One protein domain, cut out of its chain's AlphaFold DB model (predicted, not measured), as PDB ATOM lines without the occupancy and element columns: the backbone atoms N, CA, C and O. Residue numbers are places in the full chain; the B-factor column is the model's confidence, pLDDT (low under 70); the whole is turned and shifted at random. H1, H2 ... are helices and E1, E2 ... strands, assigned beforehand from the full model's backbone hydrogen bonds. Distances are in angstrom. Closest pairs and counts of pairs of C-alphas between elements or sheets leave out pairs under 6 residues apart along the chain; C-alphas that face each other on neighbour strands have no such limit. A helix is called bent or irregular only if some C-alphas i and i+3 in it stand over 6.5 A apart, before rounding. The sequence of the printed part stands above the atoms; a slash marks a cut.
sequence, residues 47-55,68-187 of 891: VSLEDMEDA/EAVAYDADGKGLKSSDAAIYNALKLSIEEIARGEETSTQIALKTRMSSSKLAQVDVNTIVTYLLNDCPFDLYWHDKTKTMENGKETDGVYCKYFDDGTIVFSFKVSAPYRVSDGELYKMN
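This is residues 47 to 55 and 68 to 187 of the 891 residues of an uncharacterized protein of Schaedlerella arabinosiphila (UniProt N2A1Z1). A small three-stranded sheet of E1, E5 and E4 has a crossed pair of helices, H3 and H5, packed on it with parts of their length, while the hairpin of E2 and E3 lies beyond E4 as a separate little sheet. Short H1 and irregular H2 lie far from the middle on the helices' side, and residues 171 to 187 run on from E5 with no named element. The printed part has 129 residues, with elements in the order H1 H2 H3 E1 H4 H5 E2 E3 E4 E5; the class is mixed, helices and strands, and both sheets are antiparallel. The whole is compact and rounded, with a radius of gyration of the C-alphas of 14.5 A and spans of 39 by 32 by 28 A.

In the larger sheet, E1 is residues 106 to 110, E5 residues 165 to 170, 16.3 A long, and E4 residues 156 to 160. C-alpha 170, where E5 ends, is at (-11.062, 10.956, 0.289). E2 is residues 145 to 148 and E3 residues 151 to 154. H3, residues 81 to 98, is 25.7 A long and begins with C-alpha 81 at (-10.251, -5.657, 15.792). H5, residues 123 to 133, is 15.3 A long. H4 is residues 115 to 118. H1, residues 49 to 55, begins with C-alpha 49 at (-21.390, -2.204, 10.534). H2, residues 68 to 75, is irregular: C-alphas 72 and 75 are 7.5 A apart.

E5 is the inner strand, antiparallel to both edge strands. N 107 and O 168 of E1 and E5 are 2.8 A apart, and N 157 and O 169 of E4 and E5 are 2.9 A apart, both within hydrogen-bond range. E4 and E5 form a hairpin. H3, H4 and H5 are on this sheet, but each only grazes it, H3 with residues 86 to 94, H4 with 115 to 118 and H5 with 123 to 127. H3 and H5 touch at a steep tilt of 53 degrees, the same way, closest at the C-alphas of Tyr 87 and Ile 126, 5.8 A. H1 and H3 only just touch, with 3 pairs of C-alphas within 8 A, closest at Leu 49 and Ala 89, 7.6 A. H2 and H5 only just touch, also with 3 pairs, closest at the C-alphas of Ala 69 and Tyr 129, 6.5 A. In the hairpin E2 and E3, N 146 and O 153 are 2.9 A apart, within hydrogen-bond range. E3 and E5 are apart. Every O i to N i+4 pair is within range in H1, H3 and H5; H2 has 1 of 4, with 2 of 5 O i to N i+3 pairs, and H4 is too short for an O i to N i+4 pair.

The C-alphas farthest apart, of Asp 75 and Ser 179, are 43.4 A apart. Residues 56 to 67 are not printed, and C-alphas 55 and 68 are 18.5 A apart across the cut. The link from H5 to E2 is long, 11 residues. Mean pLDDT of the printed part is 78.4; 29 residues are under 70, among them 47 to 55 and 68 to 78.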
ATOM      1  N   VAL A  47     -23.170   2.977   5.364       46.31
ATOM      2  CA  VAL A  47     -22.931   1.539   5.545       46.31
ATOM      3  C   VAL A  47     -23.072   1.235   7.037       46.31
ATOM      4  O   VAL A  47     -22.427   1.870   7.887       46.31
ATOM      5  N   SER A  48     -23.962   0.307   7.389       48.72
ATOM      6  CA  SER A  48     -24.113  -0.139   8.772       48.72
ATOM      7  C   SER A  48     -23.114  -1.269   9.043       48.72
ATOM      8  O   SER A  48     -23.093  -2.279   8.346       48.72
ATOM      9  N   LEU A  49     -22.275  -1.120  10.075       51.00
ATOM     10  CA  LEU A  49     -21.390  -2.204  10.534       51.00
ATOM     11  C   LEU A  49     -22.180  -3.447  10.988       51.00
ATOM     12  O   LEU A  49     -21.599  -4.518  11.113       51.00
ATOM     13  N   GLU A  50     -23.489  -3.314  11.230       46.38
ATOM     14  CA  GLU A  50     -24.372  -4.410  11.637       46.38
ATOM     15  C   GLU A  50     -24.646  -5.380  10.475       46.38
ATOM     16  O   GLU A  50     -24.630  -6.585  10.704       46.38
ATOM     17  N   ASP A  51     -24.766  -4.891   9.234       43.66
ATOM     18  CA  ASP A  51     -24.952  -5.747   8.048       43.66
ATOM     19  C   ASP A  51     -23.680  -6.552   7.710       43.66
ATOM     20  O   ASP A  51     -23.757  -7.680   7.222       43.66
ATOM     21  N   MET A  52     -22.501  -6.012   8.043       43.81
ATOM     22  CA  MET A  52     -21.214  -6.699   7.879       43.81
ATOM     23  C   MET A  52     -20.904  -7.652   9.044       43.81
ATOM     24  O   MET A  52     -20.409  -8.751   8.814       43.81
ATOM     25  N   GLU A  53     -21.215  -7.280  10.294       40.03
ATOM     26  CA  GLU A  53     -21.050  -8.173  11.452       40.03
ATOM     27  C   GLU A  53     -22.022  -9.368  11.407       40.03
ATOM     28  O   GLU A  53     -21.617 -10.463  11.789       40.03
ATOM     29  N   ASP A  54     -23.254  -9.214  10.901       36.66
ATOM     30  CA  ASP A  54     -24.209 -10.329  10.750       36.66
ATOM     31  C   ASP A  54     -23.868 -11.247   9.556       36.66
ATOM     32  O   ASP A  54     -24.043 -12.465   9.660       36.66
ATOM     33  N   ALA A  55     -23.285 -10.716   8.471       34.81
ATOM     34  CA  ALA A  55     -22.679 -11.530   7.407       34.81
ATOM     35  C   ALA A  55     -21.457 -12.326   7.911       34.81
ATOM     36  O   ALA A  55     -21.229 -13.458   7.489       34.81
ATOM     37  N   GLU A  68      -6.042  -9.517   4.460       51.25
ATOM     38  CA  GLU A  68      -4.668  -9.109   4.089       51.25
ATOM     39  C   GLU A  68      -4.063  -8.124   5.108       51.25
ATOM     40  O   GLU A  68      -2.974  -8.352   5.627       51.25
ATOM     41  N   ALA A  69      -4.846  -7.148   5.585       51.00
ATOM     42  CA  ALA A  69      -4.451  -6.241   6.671       51.00
ATOM     43  C   ALA A  69      -4.155  -6.919   8.033       51.00
ATOM     44  O   ALA A  69      -3.544  -6.331   8.927       51.00
ATOM     45  N   VAL A  70      -4.608  -8.158   8.229       48.78
ATOM     46  CA  VAL A  70      -4.279  -9.014   9.386       48.78
ATOM     47  C   VAL A  70      -3.189 -10.034   9.020       48.78
ATOM     48  O   VAL A  70      -2.565 -10.601   9.913       48.78
ATOM     49  N   ALA A  71      -2.892 -10.247   7.734       51.09
ATOM     50  CA  ALA A  71      -1.788 -11.088   7.271       51.09
ATOM     51  C   ALA A  71      -0.410 -10.470   7.585       51.09
ATOM     52  O   ALA A  71       0.537 -11.209   7.847       51.09
ATOM     53  N   TYR A  72      -0.321  -9.141   7.718       62.25
ATOM     54  CA  TYR A  72       0.884  -8.424   8.175       62.25
ATOM     55  C   TYR A  72       1.215  -8.599   9.679       62.25
ATOM     56  O   TYR A  72       2.149  -7.987  10.204       62.25
ATOM     57  N   ASP A  73       0.491  -9.458  10.408       57.34
ATOM     58  CA  ASP A  73       0.671  -9.699  11.851       57.34
ATOM     59  C   ASP A  73       1.937 -10.504  12.222       57.34
ATOM     60  O   ASP A  73       2.138 -10.842  13.389       57.34
ATOM     61  N   ALA A  74       2.835 -10.786  11.269       52.62
ATOM     62  CA  ALA A  74       4.074 -11.542  11.505       52.62
ATOM     63  C   ALA A  74       4.941 -10.970  12.654       52.62
ATOM     64  O   ALA A  74       5.643 -11.723  13.333       52.62
ATOM     65  N   ASP A  75       4.824  -9.662  12.928       55.00
ATOM     66  CA  ASP A  75       5.487  -8.951  14.033       55.00
ATOM     67  C   ASP A  75       4.502  -8.294  15.041       55.00
ATOM     68  O   ASP A  75       4.892  -7.402  15.801       55.00
ATOM     69  N   GLY A  76       3.222  -8.694  15.081       56.72
ATOM     70  CA  GLY A  76       2.233  -8.111  16.005       56.72
ATOM     71  C   GLY A  76       1.693  -6.736  15.582       56.72
ATOM     72  O   GLY A  76       1.248  -5.962  16.437       56.72
ATOM     73  N   LYS A  77       1.830  -6.385  14.296       60.53
ATOM     74  CA  LYS A  77       1.539  -5.050  13.745       60.53
ATOM     75  C   LYS A  77       0.205  -4.933  13.010       60.53
ATOM     76  O   LYS A  77      -0.139  -3.822  12.611       60.53
ATOM     77  N   GLY A  78      -0.540  -6.031  12.867       66.06
ATOM     78  CA  GLY A  78      -1.840  -6.021  12.199       66.06
ATOM     79  C   GLY A  78      -2.844  -5.078  12.874       66.06
ATOM     80  O   GLY A  78      -2.739  -4.758  14.067       66.06
ATOM     81  N   LEU A  79      -3.843  -4.628  12.111       72.06
ATOM     82  CA  LEU A  79      -4.888  -3.748  12.637       72.06
ATOM     83  C   LEU A  79      -5.637  -4.408  13.806       72.06
ATOM     84  O   LEU A  79      -6.006  -5.585  13.776       72.06
ATOM     85  N   LYS A  80      -5.919  -3.628  14.857       70.56
ATOM     86  CA  LYS A  80      -6.746  -4.088  15.986       70.56
ATOM     87  C   LYS A  80      -8.172  -4.357  15.509       70.56
ATOM     88  O   LYS A  80      -8.635  -3.737  14.561       70.56
ATOM     89  N   SER A  81      -8.923  -5.191  16.230       69.69
ATOM     90  CA  SER A  81     -10.251  -5.657  15.792       69.69
ATOM     91  C   SER A  81     -11.242  -4.547  15.398       69.69
ATOM     92  O   SER A  81     -12.014  -4.736  14.467       69.69
ATOM     93  N   SER A  82     -11.240  -3.394  16.082       69.88
ATOM     94  CA  SER A  82     -12.099  -2.256  15.708       69.88
ATOM     95  C   SER A  82     -11.618  -1.516  14.462       69.88
ATOM     96  O   SER A  82     -12.440  -1.032  13.692       69.88
ATOM     97  N   ASP A  83     -10.304  -1.434  14.268       78.81
ATOM     98  CA  ASP A  83      -9.683  -0.720  13.154       78.81
ATOM     99  C   ASP A  83      -9.761  -1.579  11.881       78.81
ATOM    100  O   ASP A  83     -10.078  -1.066  10.815       78.81
ATOM    101  N   ALA A  84      -9.611  -2.902  12.021       77.94
ATOM    102  CA  ALA A  84      -9.809  -3.884  10.958       77.94
ATOM    103  C   ALA A  84     -11.251  -3.883  10.414       77.94
ATOM    104  O   ALA A  84     -11.461  -3.978   9.208       77.94
ATOM    105  N   ALA A  85     -12.257  -3.724  11.283       75.88
ATOM    106  CA  ALA A  85     -13.656  -3.636  10.853       75.88
ATOM    107  C   ALA A  85     -13.936  -2.358  10.040       75.88
ATOM    108  O   ALA A  85     -14.649  -2.406   9.041       75.88
ATOM    109  N   ILE A  86     -13.349  -1.226  10.447       83.56
ATOM    110  CA  ILE A  86     -13.427   0.036   9.698       83.56
ATOM    111  C   ILE A  86     -12.692  -0.093   8.361       83.56
ATOM    112  O   ILE A  86     -13.241   0.296   7.337       83.56
ATOM    113  N   TYR A  87     -11.488  -0.670   8.363       86.88
ATOM    114  CA  TYR A  87     -10.709  -0.946   7.157       86.88
ATOM    115  C   TYR A  87     -11.509  -1.776   6.138       86.88
ATOM    116  O   TYR A  87     -11.653  -1.343   5.001       86.88
ATOM    117  N   ASN A  88     -12.113  -2.898   6.551       83.00
ATOM    118  CA  ASN A  88     -12.877  -3.762   5.641       83.00
ATOM    119  C   ASN A  88     -14.089  -3.034   5.040       83.00
ATOM    120  O   ASN A  88     -14.378  -3.187   3.857       83.00
ATOM    121  N   ALA A  89     -14.789  -2.230   5.846       82.94
ATOM    122  CA  ALA A  89     -15.918  -1.438   5.363       82.94
ATOM    123  C   ALA A  89     -15.477  -0.378   4.343       82.94
ATOM    124  O   ALA A  89     -16.152  -0.166   3.341       82.94
ATOM    125  N   LEU A  90     -14.330   0.268   4.578       90.19
ATOM    126  CA  LEU A  90     -13.763   1.232   3.638       90.19
ATOM    127  C   LEU A  90     -13.290   0.570   2.344       90.19
ATOM    128  O   LEU A  90     -13.559   1.127   1.286       90.19
ATOM    129  N   LYS A  91     -12.629  -0.595   2.416       89.50
ATOM    130  CA  LYS A  91     -12.165  -1.347   1.237       89.50
ATOM    131  C   LYS A  91     -13.327  -1.639   0.282       89.50
ATOM    132  O   LYS A  91     -13.256  -1.255  -0.879       89.50
ATOM    133  N   LEU A  92     -14.444  -2.159   0.799       86.44
ATOM    134  CA  LEU A  92     -15.654  -2.404   0.001       86.44
ATOM    135  C   LEU A  92     -16.192  -1.132  -0.670       86.44
ATOM    136  O   LEU A  92     -16.449  -1.125  -1.870       86.44
ATOM    137  N   SER A  93     -16.332  -0.032   0.078       89.19
ATOM    138  CA  SER A  93     -16.808   1.230  -0.506       89.19
ATOM    139  C   SER A  93     -15.841   1.799  -1.549       89.19
ATOM    140  O   SER A  93     -16.276   2.392  -2.531       89.19
ATOM    141  N   ILE A  94     -14.531   1.625  -1.363       93.31
ATOM    142  CA  ILE A  94     -13.514   2.031  -2.340       93.31
ATOM    143  C   ILE A  94     -13.662   1.228  -3.639       93.31
ATOM    144  O   ILE A  94     -13.626   1.825  -4.713       93.31
ATOM    145  N   GLU A  95     -13.897  -0.083  -3.558       89.56
ATOM    146  CA  GLU A  95     -14.136  -0.951  -4.720       89.56
ATOM    147  C   GLU A  95     -15.440  -0.592  -5.466       89.56
ATOM    148  O   GLU A  95     -15.491  -0.637  -6.696       89.56
ATOM    149  N   GLU A  96     -16.508  -0.220  -4.752       87.94
ATOM    150  CA  GLU A  96     -17.758   0.288  -5.350       87.94
ATOM    151  C   GLU A  96     -17.526   1.612  -6.099       87.94
ATOM    152  O   GLU A  96     -17.954   1.771  -7.246       87.94
ATOM    153  N   ILE A  97     -16.782   2.543  -5.490       92.50
ATOM    154  CA  ILE A  97     -16.405   3.817  -6.120       92.50
ATOM    155  C   ILE A  97     -15.527   3.577  -7.357       92.50
ATOM    156  O   ILE A  97     -15.752   4.185  -8.403       92.50
ATOM    157  N   ALA A  98     -14.554   2.666  -7.274       90.56
ATOM    158  CA  ALA A  98     -13.654   2.325  -8.379       90.56
ATOM    159  C   ALA A  98     -14.367   1.651  -9.568       90.56
ATOM    160  O   ALA A  98     -13.869   1.685 -10.697       90.56
ATOM    161  N   ARG A  99     -15.533   1.038  -9.331       87.06
ATOM    162  CA  ARG A  99     -16.429   0.495 -10.367       87.06
ATOM    163  C   ARG A  99     -17.445   1.516 -10.889       87.06
ATOM    164  O   ARG A  99     -18.163   1.214 -11.839       87.06
ATOM    165  N   GLY A 100     -17.496   2.713 -10.303       87.19
ATOM    166  CA  GLY A 100     -18.451   3.762 -10.666       87.19
ATOM    167  C   GLY A 100     -19.868   3.530 -10.138       87.19
ATOM    168  O   GLY A 100     -20.795   4.205 -10.581       87.19
ATOM    169  N   GLU A 101     -20.048   2.591  -9.203       87.88
ATOM    170  CA  GLU A 101     -21.341   2.287  -8.575       87.88
ATOM    171  C   GLU A 101     -21.748   3.386  -7.580       87.88
ATOM    172  O   GLU A 101     -22.935   3.662  -7.403       87.88
ATOM    173  N   GLU A 102     -20.758   4.069  -6.998       88.25
ATOM    174  CA  GLU A 102     -20.919   5.258  -6.166       88.25
ATOM    175  C   GLU A 102     -19.984   6.373  -6.658       88.25
ATOM    176  O   GLU A 102     -18.852   6.130  -7.073       88.25
ATOM    177  N   THR A 103     -20.451   7.625  -6.623       90.06
ATOM    178  CA  THR A 103     -19.656   8.779  -7.088       90.06
ATOM    179  C   THR A 103     -19.169   9.661  -5.947       90.06
ATOM    180  O   THR A 103     -18.227  10.434  -6.121       90.06
ATOM    181  N   SER A 104     -19.790   9.564  -4.773       93.88
ATOM    182  CA  SER A 104     -19.323  10.219  -3.561       93.88
ATOM    183  C   SER A 104     -18.130   9.473  -2.976       93.88
ATOM    184  O   SER A 104     -18.213   8.292  -2.662       93.88
ATOM    185  N   THR A 105     -17.040  10.190  -2.716       94.06
ATOM    186  CA  THR A 105     -15.884   9.661  -1.970       94.06
ATOM    187  C   THR A 105     -15.930  10.054  -0.490       94.06
ATOM    188  O   THR A 105     -14.925  10.015   0.232       94.06
ATOM    189  N   GLN A 106     -17.121  10.455  -0.030       93.56
ATOM    190  CA  GLN A 106     -17.457  10.656   1.372       93.56
ATOM    191  C   GLN A 106     -18.196   9.426   1.903       93.56
ATOM    192  O   GLN A 106     -19.389   9.255   1.663       93.56
ATOM    193  N   ILE A 107     -17.481   8.590   2.650       92.69
ATOM    194  CA  ILE A 107     -17.962   7.302   3.145       92.69
ATOM    195  C   ILE A 107     -18.377   7.459   4.607       92.69
ATOM    196  O   ILE A 107     -17.547   7.752   5.475       92.69
ATOM    197  N   ALA A 108     -19.668   7.283   4.890       88.81
ATOM    198  CA  ALA A 108     -20.215   7.350   6.239       88.81
ATOM    199  C   ALA A 108     -20.351   5.947   6.842       88.81
ATOM    200  O   ALA A 108     -21.133   5.126   6.368       88.81
ATOM    201  N   LEU A 109     -19.635   5.697   7.939       85.25
ATOM    202  CA  LEU A 109     -19.691   4.438   8.675       85.25
ATOM    203  C   LEU A 109     -20.358   4.637  10.032       85.25
ATOM    204  O   LEU A 109     -19.965   5.498  10.832       85.25
ATOM    205  N   LYS A 110     -21.363   3.805  10.319       82.00
ATOM    206  CA  LYS A 110     -22.059   3.822  11.606       82.00
ATOM    207  C   LYS A 110     -21.435   2.831  12.581       82.00
ATOM    208  O   LYS A 110     -21.548   1.628  12.386       82.00
ATOM    209  N   THR A 111     -20.844   3.320  13.671       78.38
ATOM    210  CA  THR A 111     -20.217   2.467  14.694       78.38
ATOM    211  C   THR A 111     -21.020   2.437  15.999       78.38
ATOM    212  O   THR A 111     -21.754   3.370  16.331       78.38
ATOM    213  N   ARG A 112     -20.804   1.395  16.812       72.19
ATOM    214  CA  ARG A 112     -21.269   1.328  18.215       72.19
ATOM    215  C   ARG A 112     -20.311   2.029  19.196       72.19
ATOM    216  O   ARG A 112     -20.470   1.925  20.416       72.19
ATOM    217  N   MET A 113     -19.272   2.696  18.692       75.12
ATOM    218  CA  MET A 113     -18.247   3.343  19.508       75.12
ATOM    219  C   MET A 113     -18.751   4.693  20.030       75.12
ATOM    220  O   MET A 113     -19.449   5.431  19.345       75.12
ATOM    221  N   SER A 114     -18.376   5.046  21.263       72.75
ATOM    222  CA  SER A 114     -18.618   6.397  21.784       72.75
ATOM    223  C   SER A 114     -17.733   7.423  21.070       72.75
ATOM    224  O   SER A 114     -16.632   7.074  20.638       72.75
ATOM    225  N   SER A 115     -18.114   8.707  21.061       69.81
ATOM    226  CA  SER A 115     -17.298   9.786  20.468       69.81
ATOM    227  C   SER A 115     -15.853   9.800  20.996       69.81
ATOM    228  O   SER A 115     -14.906  10.068  20.265       69.81
ATOM    229  N   SER A 116     -15.655   9.447  22.274       72.25
ATOM    230  CA  SER A 116     -14.329   9.358  22.905       72.25
ATOM    231  C   SER A 116     -13.473   8.180  22.428       72.25
ATOM    232  O   SER A 116     -12.252   8.243  22.554       72.25
ATOM    233  N   LYS A 117     -14.096   7.086  21.971       76.81
ATOM    234  CA  LYS A 117     -13.411   5.927  21.385       76.81
ATOM    235  C   LYS A 117     -13.158   6.146  19.897       76.81
ATOM    236  O   LYS A 117     -12.086   5.798  19.432       76.81
ATOM    237  N   LEU A 118     -14.097   6.773  19.186       74.94
ATOM    238  CA  LEU A 118     -13.909   7.176  17.791       74.94
ATOM    239  C   LEU A 118     -12.707   8.108  17.617       74.94
ATOM    240  O   LEU A 118     -11.915   7.928  16.705       74.94
ATOM    241  N   ALA A 119     -12.502   9.036  18.553       73.44
ATOM    242  CA  ALA A 119     -11.330   9.913  18.556       73.44
ATOM    243  C   ALA A 119      -9.981   9.190  18.795       73.44
ATOM    244  O   ALA A 119      -8.945   9.850  18.783       73.44
ATOM    245  N   GLN A 120      -9.989   7.882  19.081       79.88
ATOM    246  CA  GLN A 120      -8.792   7.047  19.266       79.88
ATOM    247  C   GLN A 120      -8.545   6.090  18.089       79.88
ATOM    248  O   GLN A 120      -7.578   5.336  18.151       79.88
ATOM    249  N   VAL A 121      -9.410   6.089  17.068       79.19
ATOM    250  CA  VAL A 121      -9.211   5.297  15.847       79.19
ATOM    251  C   VAL A 121      -7.966   5.809  15.131       79.19
ATOM    252  O   VAL A 121      -7.834   7.017  14.907       79.19
ATOM    253  N   ASP A 122      -7.064   4.896  14.776       80.94
ATOM    254  CA  ASP A 122      -5.849   5.237  14.040       80.94
ATOM    255  C   ASP A 122      -6.138   5.329  12.539       80.94
ATOM    256  O   ASP A 122      -5.868   4.421  11.755       80.94
ATOM    257  N   VAL A 123      -6.777   6.436  12.153       81.94
ATOM    258  CA  VAL A 123      -7.164   6.714  10.761       81.94
ATOM    259  C   VAL A 123      -5.963   6.639   9.825       81.94
ATOM    260  O   VAL A 123      -6.100   6.129   8.719       81.94
ATOM    261  N   ASN A 124      -4.802   7.127  10.264       81.00
ATOM    262  CA  ASN A 124      -3.611   7.150   9.427       81.00
ATOM    263  C   ASN A 124      -3.163   5.728   9.107       81.00
ATOM    264  O   ASN A 124      -3.014   5.409   7.935       81.00
ATOM    265  N   THR A 125      -3.052   4.857  10.115       81.56
ATOM    266  CA  THR A 125      -2.713   3.449   9.880       81.56
ATOM    267  C   THR A 125      -3.743   2.770   8.975       81.56
ATOM    268  O   THR A 125      -3.353   2.104   8.026       81.56
ATOM    269  N   ILE A 126      -5.048   2.978   9.188       85.06
ATOM    270  CA  ILE A 126      -6.092   2.392   8.322       85.06
ATOM    271  C   ILE A 126      -5.919   2.831   6.859       85.06
ATOM    272  O   ILE A 126      -5.949   1.994   5.961       85.06
ATOM    273  N   VAL A 127      -5.717   4.129   6.616       86.56
ATOM    274  CA  VAL A 127      -5.516   4.671   5.263       86.56
ATOM    275  C   VAL A 127      -4.218   4.151   4.645       86.56
ATOM    276  O   VAL A 127      -4.212   3.809   3.468       86.56
ATOM    277  N   THR A 128      -3.138   4.030   5.420       83.81
ATOM    278  CA  THR A 128      -1.882   3.442   4.939       83.81
ATOM    279  C   THR A 128      -2.080   1.997   4.483       83.81
ATOM    280  O   THR A 128      -1.555   1.627   3.441       83.81
ATOM    281  N   TYR A 129      -2.854   1.188   5.208       85.62
ATOM    282  CA  TYR A 129      -3.165  -0.180   4.781       85.62
ATOM    283  C   TYR A 129      -4.000  -0.189   3.492       85.62
ATOM    284  O   TYR A 129      -3.633  -0.863   2.540       85.62
ATOM    285  N   LEU A 130      -5.048   0.639   3.398       88.69
ATOM    286  CA  LEU A 130      -5.853   0.759   2.171       88.69
ATOM    287  C   LEU A 130      -5.014   1.168   0.950       88.69
ATOM    288  O   LEU A 130      -5.224   0.658  -0.140       88.69
ATOM    289  N   LEU A 131      -4.044   2.070   1.121       86.50
ATOM    290  CA  LEU A 131      -3.151   2.492   0.037       86.50
ATOM    291  C   LEU A 131      -2.225   1.378  -0.468       86.50
ATOM    292  O   LEU A 131      -1.809   1.443  -1.623       86.50
ATOM    293  N   ASN A 132      -1.889   0.401   0.379       82.94
ATOM    294  CA  ASN A 132      -1.063  -0.749   0.006       82.94
ATOM    295  C   ASN A 132      -1.900  -1.905  -0.563       82.94
ATOM    296  O   ASN A 132      -1.453  -2.561  -1.498       82.94
ATOM    297  N   ASP A 133      -3.112  -2.111  -0.039       84.12
ATOM    298  CA  ASP A 133      -3.976  -3.248  -0.388       84.12
ATOM    299  C   ASP A 133      -4.949  -2.940  -1.539       84.12
ATOM    300  O   ASP A 133      -5.600  -3.838  -2.065       84.12
ATOM    301  N   CYS A 134      -5.111  -1.663  -1.905       87.25
ATOM    302  CA  CYS A 134      -5.996  -1.218  -2.986       87.25
ATOM    303  C   CYS A 134      -5.248  -0.332  -4.002       87.25
ATOM    304  O   CYS A 134      -5.692   0.789  -4.293       87.25
ATOM    305  N   PRO A 135      -4.092  -0.781  -4.542       81.81
ATOM    306  CA  PRO A 135      -3.255   0.037  -5.420       81.81
ATOM    307  C   PRO A 135      -3.989   0.446  -6.703       81.81
ATOM    308  O   PRO A 135      -3.741   1.539  -7.223       81.81
ATOM    309  N   PHE A 136      -4.909  -0.398  -7.185       90.00
ATOM    310  CA  PHE A 136      -5.749  -0.113  -8.343       90.00
ATOM    311  C   PHE A 136      -7.014   0.662  -7.988       90.00
ATOM    312  O   PHE A 136      -7.262   1.702  -8.591       90.00
ATOM    313  N   ASP A 137      -7.780   0.235  -6.983       92.56
ATOM    314  CA  ASP A 137      -9.087   0.835  -6.680       92.56
ATOM    315  C   ASP A 137      -9.000   2.277  -6.162       92.56
ATOM    316  O   ASP A 137      -9.956   3.042  -6.283       92.56
ATOM    317  N   LEU A 138      -7.840   2.698  -5.646       92.81
ATOM    318  CA  LEU A 138      -7.580   4.075  -5.211       92.81
ATOM    319  C   LEU A 138      -6.950   4.973  -6.289       92.81
ATOM    320  O   LEU A 138      -6.433   6.040  -5.952       92.81
ATOM    321  N   TYR A 139      -7.008   4.608  -7.576       90.88
ATOM    322  CA  TYR A 139      -6.435   5.413  -8.673       90.88
ATOM    323  C   TYR A 139      -6.912   6.878  -8.704       90.88
ATOM    324  O   TYR A 139      -6.251   7.776  -9.225       90.88
ATOM    325  N   TRP A 140      -8.099   7.135  -8.166       91.69
ATOM    326  CA  TRP A 140      -8.712   8.453  -8.154       91.69
ATOM    327  C   TRP A 140      -8.307   9.306  -6.953       91.69
ATOM    328  O   TRP A 140      -8.556  10.512  -6.955       91.69
ATOM    329  N   HIS A 141      -7.693   8.721  -5.926       92.25
ATOM    330  CA  HIS A 141      -7.448   9.398  -4.662       92.25
ATOM    331  C   HIS A 141      -6.238  10.344  -4.727       92.25
ATOM    332  O   HIS A 141      -5.121   9.938  -5.024       92.25
ATOM    333  N   ASP A 142      -6.443  11.619  -4.392       89.44
ATOM    334  CA  ASP A 142      -5.386  12.618  -4.235       89.44
ATOM    335  C   ASP A 142      -4.820  12.624  -2.809       89.44
ATOM    336  O   ASP A 142      -5.448  13.125  -1.872       89.44
ATOM    337  N   LYS A 143      -3.587  12.130  -2.673       84.25
ATOM    338  CA  LYS A 143      -2.856  12.039  -1.398       84.25
ATOM    339  C   LYS A 143      -2.228  13.367  -0.957       84.25
ATOM    340  O   LYS A 143      -1.594  13.442   0.095       84.25
ATOM    341  N   THR A 144      -2.342  14.432  -1.755       81.81
ATOM    342  CA  THR A 144      -1.735  15.721  -1.409       81.81
ATOM    343  C   THR A 144      -2.445  16.394  -0.237       81.81
ATOM    344  O   THR A 144      -3.669  16.346  -0.069       81.81
ATOM    345  N   LYS A 145      -1.644  17.089   0.573       78.19
ATOM    346  CA  LYS A 145      -2.104  17.846   1.737       78.19
ATOM    347  C   LYS A 145      -3.235  18.806   1.378       78.19
ATOM    348  O   LYS A 145      -3.120  19.627   0.469       78.19
ATOM    349  N   THR A 146      -4.315  18.725   2.142       68.88
ATOM    350  CA  THR A 146      -5.506  19.565   1.994       68.88
ATOM    351  C   THR A 146      -5.792  20.278   3.310       68.88
ATOM    352  O   THR A 146      -5.507  19.766   4.389       68.88
ATOM    353  N   MET A 147      -6.292  21.513   3.230       72.06
ATOM    354  CA  MET A 147      -6.596  22.332   4.402       72.06
ATOM    355  C   MET A 147      -8.092  22.279   4.702       72.06
ATOM    356  O   MET A 147      -8.873  22.959   4.044       72.06
ATOM    357  N   GLU A 148      -8.473  21.545   5.743       66.31
ATOM    358  CA  GLU A 148      -9.860  21.401   6.191       66.31
ATOM    359  C   GLU A 148     -10.017  21.949   7.614       66.31
ATOM    360  O   GLU A 148      -9.301  21.575   8.546       66.31
ATOM    361  N   ASN A 149     -10.936  22.901   7.807       66.06
ATOM    362  CA  ASN A 149     -11.161  23.586   9.094       66.06
ATOM    363  C   ASN A 149      -9.890  24.174   9.751       66.06
ATOM    364  O   ASN A 149      -9.766  24.229  10.978       66.06
ATOM    365  N   GLY A 150      -8.933  24.631   8.937       66.88
ATOM    366  CA  GLY A 150      -7.665  25.199   9.408       66.88
ATOM    367  C   GLY A 150      -6.646  24.163   9.897       66.88
ATOM    368  O   GLY A 150      -5.655  24.551  10.518       66.88
ATOM    369  N   LYS A 151      -6.877  22.872   9.629       66.25
ATOM    370  CA  LYS A 151      -5.922  21.783   9.844       66.25
ATOM    371  C   LYS A 151      -5.500  21.192   8.507       66.25
ATOM    372  O   LYS A 151      -6.311  21.074   7.598       66.25
ATOM    373  N   GLU A 152      -4.228  20.840   8.416       73.12
ATOM    374  CA  GLU A 152      -3.680  20.105   7.283       73.12
ATOM    375  C   GLU A 152      -4.012  18.616   7.457       73.12
ATOM    376  O   GLU A 152      -3.850  18.081   8.558       73.12
ATOM    377  N   THR A 153      -4.512  17.978   6.404       70.19
ATOM    378  CA  THR A 153      -4.790  16.537   6.340       70.19
ATOM    379  C   THR A 153      -4.153  15.948   5.086       70.19
ATOM    380  O   THR A 153      -4.201  16.576   4.026       70.19
ATOM    381  N   ASP A 154      -3.575  14.753   5.187       67.69
ATOM    382  CA  ASP A 154      -2.866  14.072   4.095       67.69
ATOM    383  C   ASP A 154      -3.870  13.388   3.142       67.69
ATOM    384  O   ASP A 154      -4.044  12.176   3.147       67.69
ATOM    385  N   GLY A 155      -4.639  14.187   2.395       72.62
ATOM    386  CA  GLY A 155      -5.607  13.711   1.392       72.62
ATOM    387  C   GLY A 155      -6.934  13.153   1.937       72.62
ATOM    388  O   GLY A 155      -7.948  13.230   1.240       72.62
ATOM    389  N   VAL A 156      -6.971  12.663   3.184       87.00
ATOM    390  CA  VAL A 156      -8.182  12.113   3.828       87.00
ATOM    391  C   VAL A 156      -8.622  12.960   5.022       87.00
ATOM    392  O   VAL A 156      -7.871  13.165   5.979       87.00
ATOM    393  N   TYR A 157      -9.867  13.436   5.001       86.25
ATOM    394  CA  TYR A 157     -10.485  14.168   6.109       86.25
ATOM    395  C   TYR A 157     -11.506  13.294   6.843       86.25
ATOM    396  O   TYR A 157     -12.340  12.650   6.217       86.25
ATOM    397  N   CYS A 158     -11.466  13.289   8.179       86.12
ATOM    398  CA  CYS A 158     -12.415  12.539   9.007       86.12
ATOM    399  C   CYS A 158     -13.272  13.455   9.879       86.12
ATOM    400  O   CYS A 158     -12.755  14.303  10.620       86.12
ATOM    401  N   LYS A 159     -14.588  13.229   9.857       85.56
ATOM    402  CA  LYS A 159     -15.556  13.911  10.720       85.56
ATOM    403  C   LYS A 159     -16.260  12.918  11.635       85.56
ATOM    404  O   LYS A 159     -16.768  11.896  11.190       85.56
ATOM    405  N   TYR A 160     -16.318  13.259  12.918       85.50
ATOM    406  CA  TYR A 160     -16.882  12.416  13.970       85.50
ATOM    407  C   TYR A 160     -18.178  13.021  14.502       85.50
ATOM    408  O   TYR A 160     -18.246  14.232  14.735       85.50
ATOM    409  N   PHE A 161     -19.175  12.175  14.743       82.25
ATOM    410  CA  PHE A 161     -20.481  12.573  15.258       82.25
ATOM    411  C   PHE A 161     -20.792  11.882  16.590       82.25
ATOM    412  O   PHE A 161     -20.339  10.770  16.865       82.25
ATOM    413  N   ASP A 162     -21.585  12.551  17.433       82.31
ATOM    414  CA  ASP A 162     -21.908  12.077  18.789       82.31
ATOM    415  C   ASP A 162     -22.764  10.808  18.822       82.31
ATOM    416  O   ASP A 162     -22.872  10.143  19.852       82.31
ATOM    417  N   ASP A 163     -23.370  10.464  17.693       78.62
ATOM    418  CA  ASP A 163     -24.201   9.285  17.530       78.62
ATOM    419  C   ASP A 163     -23.397   8.029  17.144       78.62
ATOM    420  O   ASP A 163     -24.005   6.990  16.896       78.62
ATOM    421  N   GLY A 164     -22.063   8.112  17.085       74.62
ATOM    422  CA  GLY A 164     -21.185   6.999  16.718       74.62
ATOM    423  C   GLY A 164     -20.833   6.929  15.228       74.62
ATOM    424  O   GLY A 164     -20.195   5.965  14.805       74.62
ATOM    425  N   THR A 165     -21.234   7.920  14.426       82.44
ATOM    426  CA  THR A 165     -20.914   7.980  12.991       82.44
ATOM    427  C   THR A 165     -19.531   8.591  12.754       82.44
ATOM    428  O   THR A 165     -19.175   9.605  13.366       82.44
ATOM    429  N   ILE A 166     -18.766   7.998  11.839       85.81
ATOM    430  CA  ILE A 166     -17.521   8.544  11.292       85.81
ATOM    431  C   ILE A 166     -17.676   8.706   9.779       85.81
ATOM    432  O   ILE A 166     -18.173   7.807   9.111       85.81
ATOM    433  N   VAL A 167     -17.295   9.865   9.245       88.56
ATOM    434  CA  VAL A 167     -17.302  10.133   7.802       88.56
ATOM    435  C   VAL A 167     -15.870  10.319   7.339       88.56
ATOM    436  O   VAL A 167     -15.205  11.243   7.811       88.56
ATOM    437  N   PHE A 168     -15.426   9.453   6.435       91.25
ATOM    438  CA  PHE A 168     -14.147   9.544   5.741       91.25
ATOM    439  C   PHE A 168     -14.361  10.268   4.418       91.25
ATOM    440  O   PHE A 168     -15.267   9.926   3.673       91.25
ATOM    441  N   SER A 169     -13.558  11.281   4.122       91.56
ATOM    442  CA  SER A 169     -13.640  12.051   2.883       91.56
ATOM    443  C   SER A 169     -12.303  11.970   2.164       91.56
ATOM    444  O   SER A 169     -11.336  12.611   2.582       91.56
ATOM    445  N   PHE A 170     -12.253  11.160   1.109       92.69
ATOM    446  CA  PHE A 170     -11.062  10.956   0.289       92.69
ATOM    447  C   PHE A 170     -11.065  11.961  -0.852       92.69
ATOM    448  O   PHE A 170     -11.951  11.931  -1.705       92.69
ATOM    449  N   LYS A 171     -10.095  12.873  -0.884       91.06
ATOM    450  CA  LYS A 171     -10.008  13.846  -1.976       91.06
ATOM    451  C   LYS A 171      -9.809  13.135  -3.316       91.06
ATOM    452  O   LYS A 171      -9.017  12.197  -3.400       91.06
ATOM    453  N   VAL A 172     -10.498  13.610  -4.349       91.81
ATOM    454  CA  VAL A 172     -10.394  13.124  -5.730       91.81
ATOM    455  C   VAL A 172      -9.374  13.962  -6.497       91.81
ATOM    456  O   VAL A 172      -9.384  15.201  -6.448       91.81
ATOM    457  N   SER A 173      -8.473  13.291  -7.212       90.38
ATOM    458  CA  SER A 173      -7.454  13.947  -8.024       90.38
ATOM    459  C   SER A 173      -8.076  14.674  -9.213       90.38
ATOM    460  O   SER A 173      -9.168  14.357  -9.683       90.38
ATOM    461  N   ALA A 174      -7.401  15.736  -9.661       88.69
ATOM    462  CA  ALA A 174      -7.950  16.658 -10.653       88.69
ATOM    463  C   ALA A 174      -8.460  15.995 -11.946       88.69
ATOM    464  O   ALA A 174      -9.492  16.443 -12.439       88.69
ATOM    465  N   PRO A 175      -7.801  14.949 -12.478       87.69
ATOM    466  CA  PRO A 175      -8.280  14.268 -13.674       87.69
ATOM    467  C   PRO A 175      -9.606  13.527 -13.490       87.69
ATOM    468  O   PRO A 175     -10.374  13.478 -14.435       87.69
ATOM    469  N   TYR A 176      -9.915  12.993 -12.304       90.31
ATOM    470  CA  TYR A 176     -11.109  12.153 -12.104       90.31
ATOM    471  C   TYR A 176     -12.255  12.860 -11.373       90.31
ATOM    472  O   TYR A 176     -13.295  12.251 -11.128       90.31
ATOM    473  N   ARG A 177     -12.097  14.138 -11.003       90.44
ATOM    474  CA  ARG A 177     -13.126  14.903 -10.277       90.44
ATOM    475  C   ARG A 177     -14.096  15.617 -11.213       90.44
ATOM    476  O   ARG A 177     -13.726  16.045 -12.303       90.44
ATOM    477  N   VAL A 178     -15.329  15.837 -10.752       90.75
ATOM    478  CA  VAL A 178     -16.365  16.561 -11.523       90.75
ATOM    479  C   VAL A 178     -15.965  18.013 -11.811       90.75
ATOM    480  O   VAL A 178     -16.210  18.527 -12.899       90.75
ATOM    481  N   SER A 179     -15.372  18.703 -10.833       88.88
ATOM    482  CA  SER A 179     -14.842  20.063 -10.994       88.88
ATOM    483  C   SER A 179     -13.910  20.432  -9.835       88.88
ATOM    484  O   SER A 179     -13.905  19.764  -8.806       88.88
ATOM    485  N   ASP A 180     -13.170  21.539  -9.952       84.31
ATOM    486  CA  ASP A 180     -12.290  22.054  -8.885       84.31
ATOM    487  C   ASP A 180     -13.006  22.330  -7.549       84.31
ATOM    488  O   ASP A 180     -12.365  22.312  -6.499       84.31
ATOM    489  N   GLY A 181     -14.318  22.600  -7.579       85.31
ATOM    490  CA  GLY A 181     -15.127  22.829  -6.378       85.31
ATOM    491  C   GLY A 181     -15.659  21.551  -5.722       85.31
ATOM    492  O   GLY A 181     -16.042  21.587  -4.556       85.31
ATOM    493  N   GLU A 182     -15.654  20.429  -6.441       89.69
ATOM    494  CA  GLU A 182     -16.243  19.149  -6.032       89.69
ATOM    495  C   GLU A 182     -15.131  18.169  -5.619       89.69
ATOM    496  O   GLU A 182     -14.856  17.177  -6.290       89.69
ATOM    497  N   LEU A 183     -14.443  18.477  -4.514       89.25
ATOM    498  CA  LEU A 183     -13.224  17.767  -4.085       89.25
ATOM    499  C   LEU A 183     -13.422  16.284  -3.734       89.25
ATOM    500  O   LEU A 183     -12.436  15.553  -3.688       89.25
ATOM    501  N   TYR A 184     -14.653  15.855  -3.461       92.44
ATOM    502  CA  TYR A 184     -14.983  14.512  -2.968       92.44
ATOM    503  C   TYR A 184     -15.995  13.794  -3.875       92.44
ATOM    504  O   TYR A 184     -16.839  13.034  -3.398       92.44
ATOM    505  N   LYS A 185     -15.975  14.112  -5.175       94.00
ATOM    506  CA  LYS A 185     -16.928  13.572  -6.143       94.00
ATOM    507  C   LYS A 185     -16.248  13.126  -7.430       94.00
ATOM    508  O   LYS A 185     -15.646  13.937  -8.141       94.00
ATOM    509  N   MET A 186     -16.406  11.844  -7.733       92.81
ATOM    510  CA  MET A 186     -15.943  11.198  -8.954       92.81
ATOM    511  C   MET A 186     -16.750  11.637 -10.172       92.81
ATOM    512  O   MET A 186     -17.967  11.820 -10.110       92.81
ATOM    513  N   ASN A 187     -16.057  11.783 -11.295       89.75
ATOM    514  CA  ASN A 187     -16.646  12.006 -12.603       89.75
ATOM    515  C   ASN A 187     -16.804  10.668 -13.338       89.75
ATOM    516  O   ASN A 187     -15.817  10.021 -13.687       89.75
TER     517      ASN A 187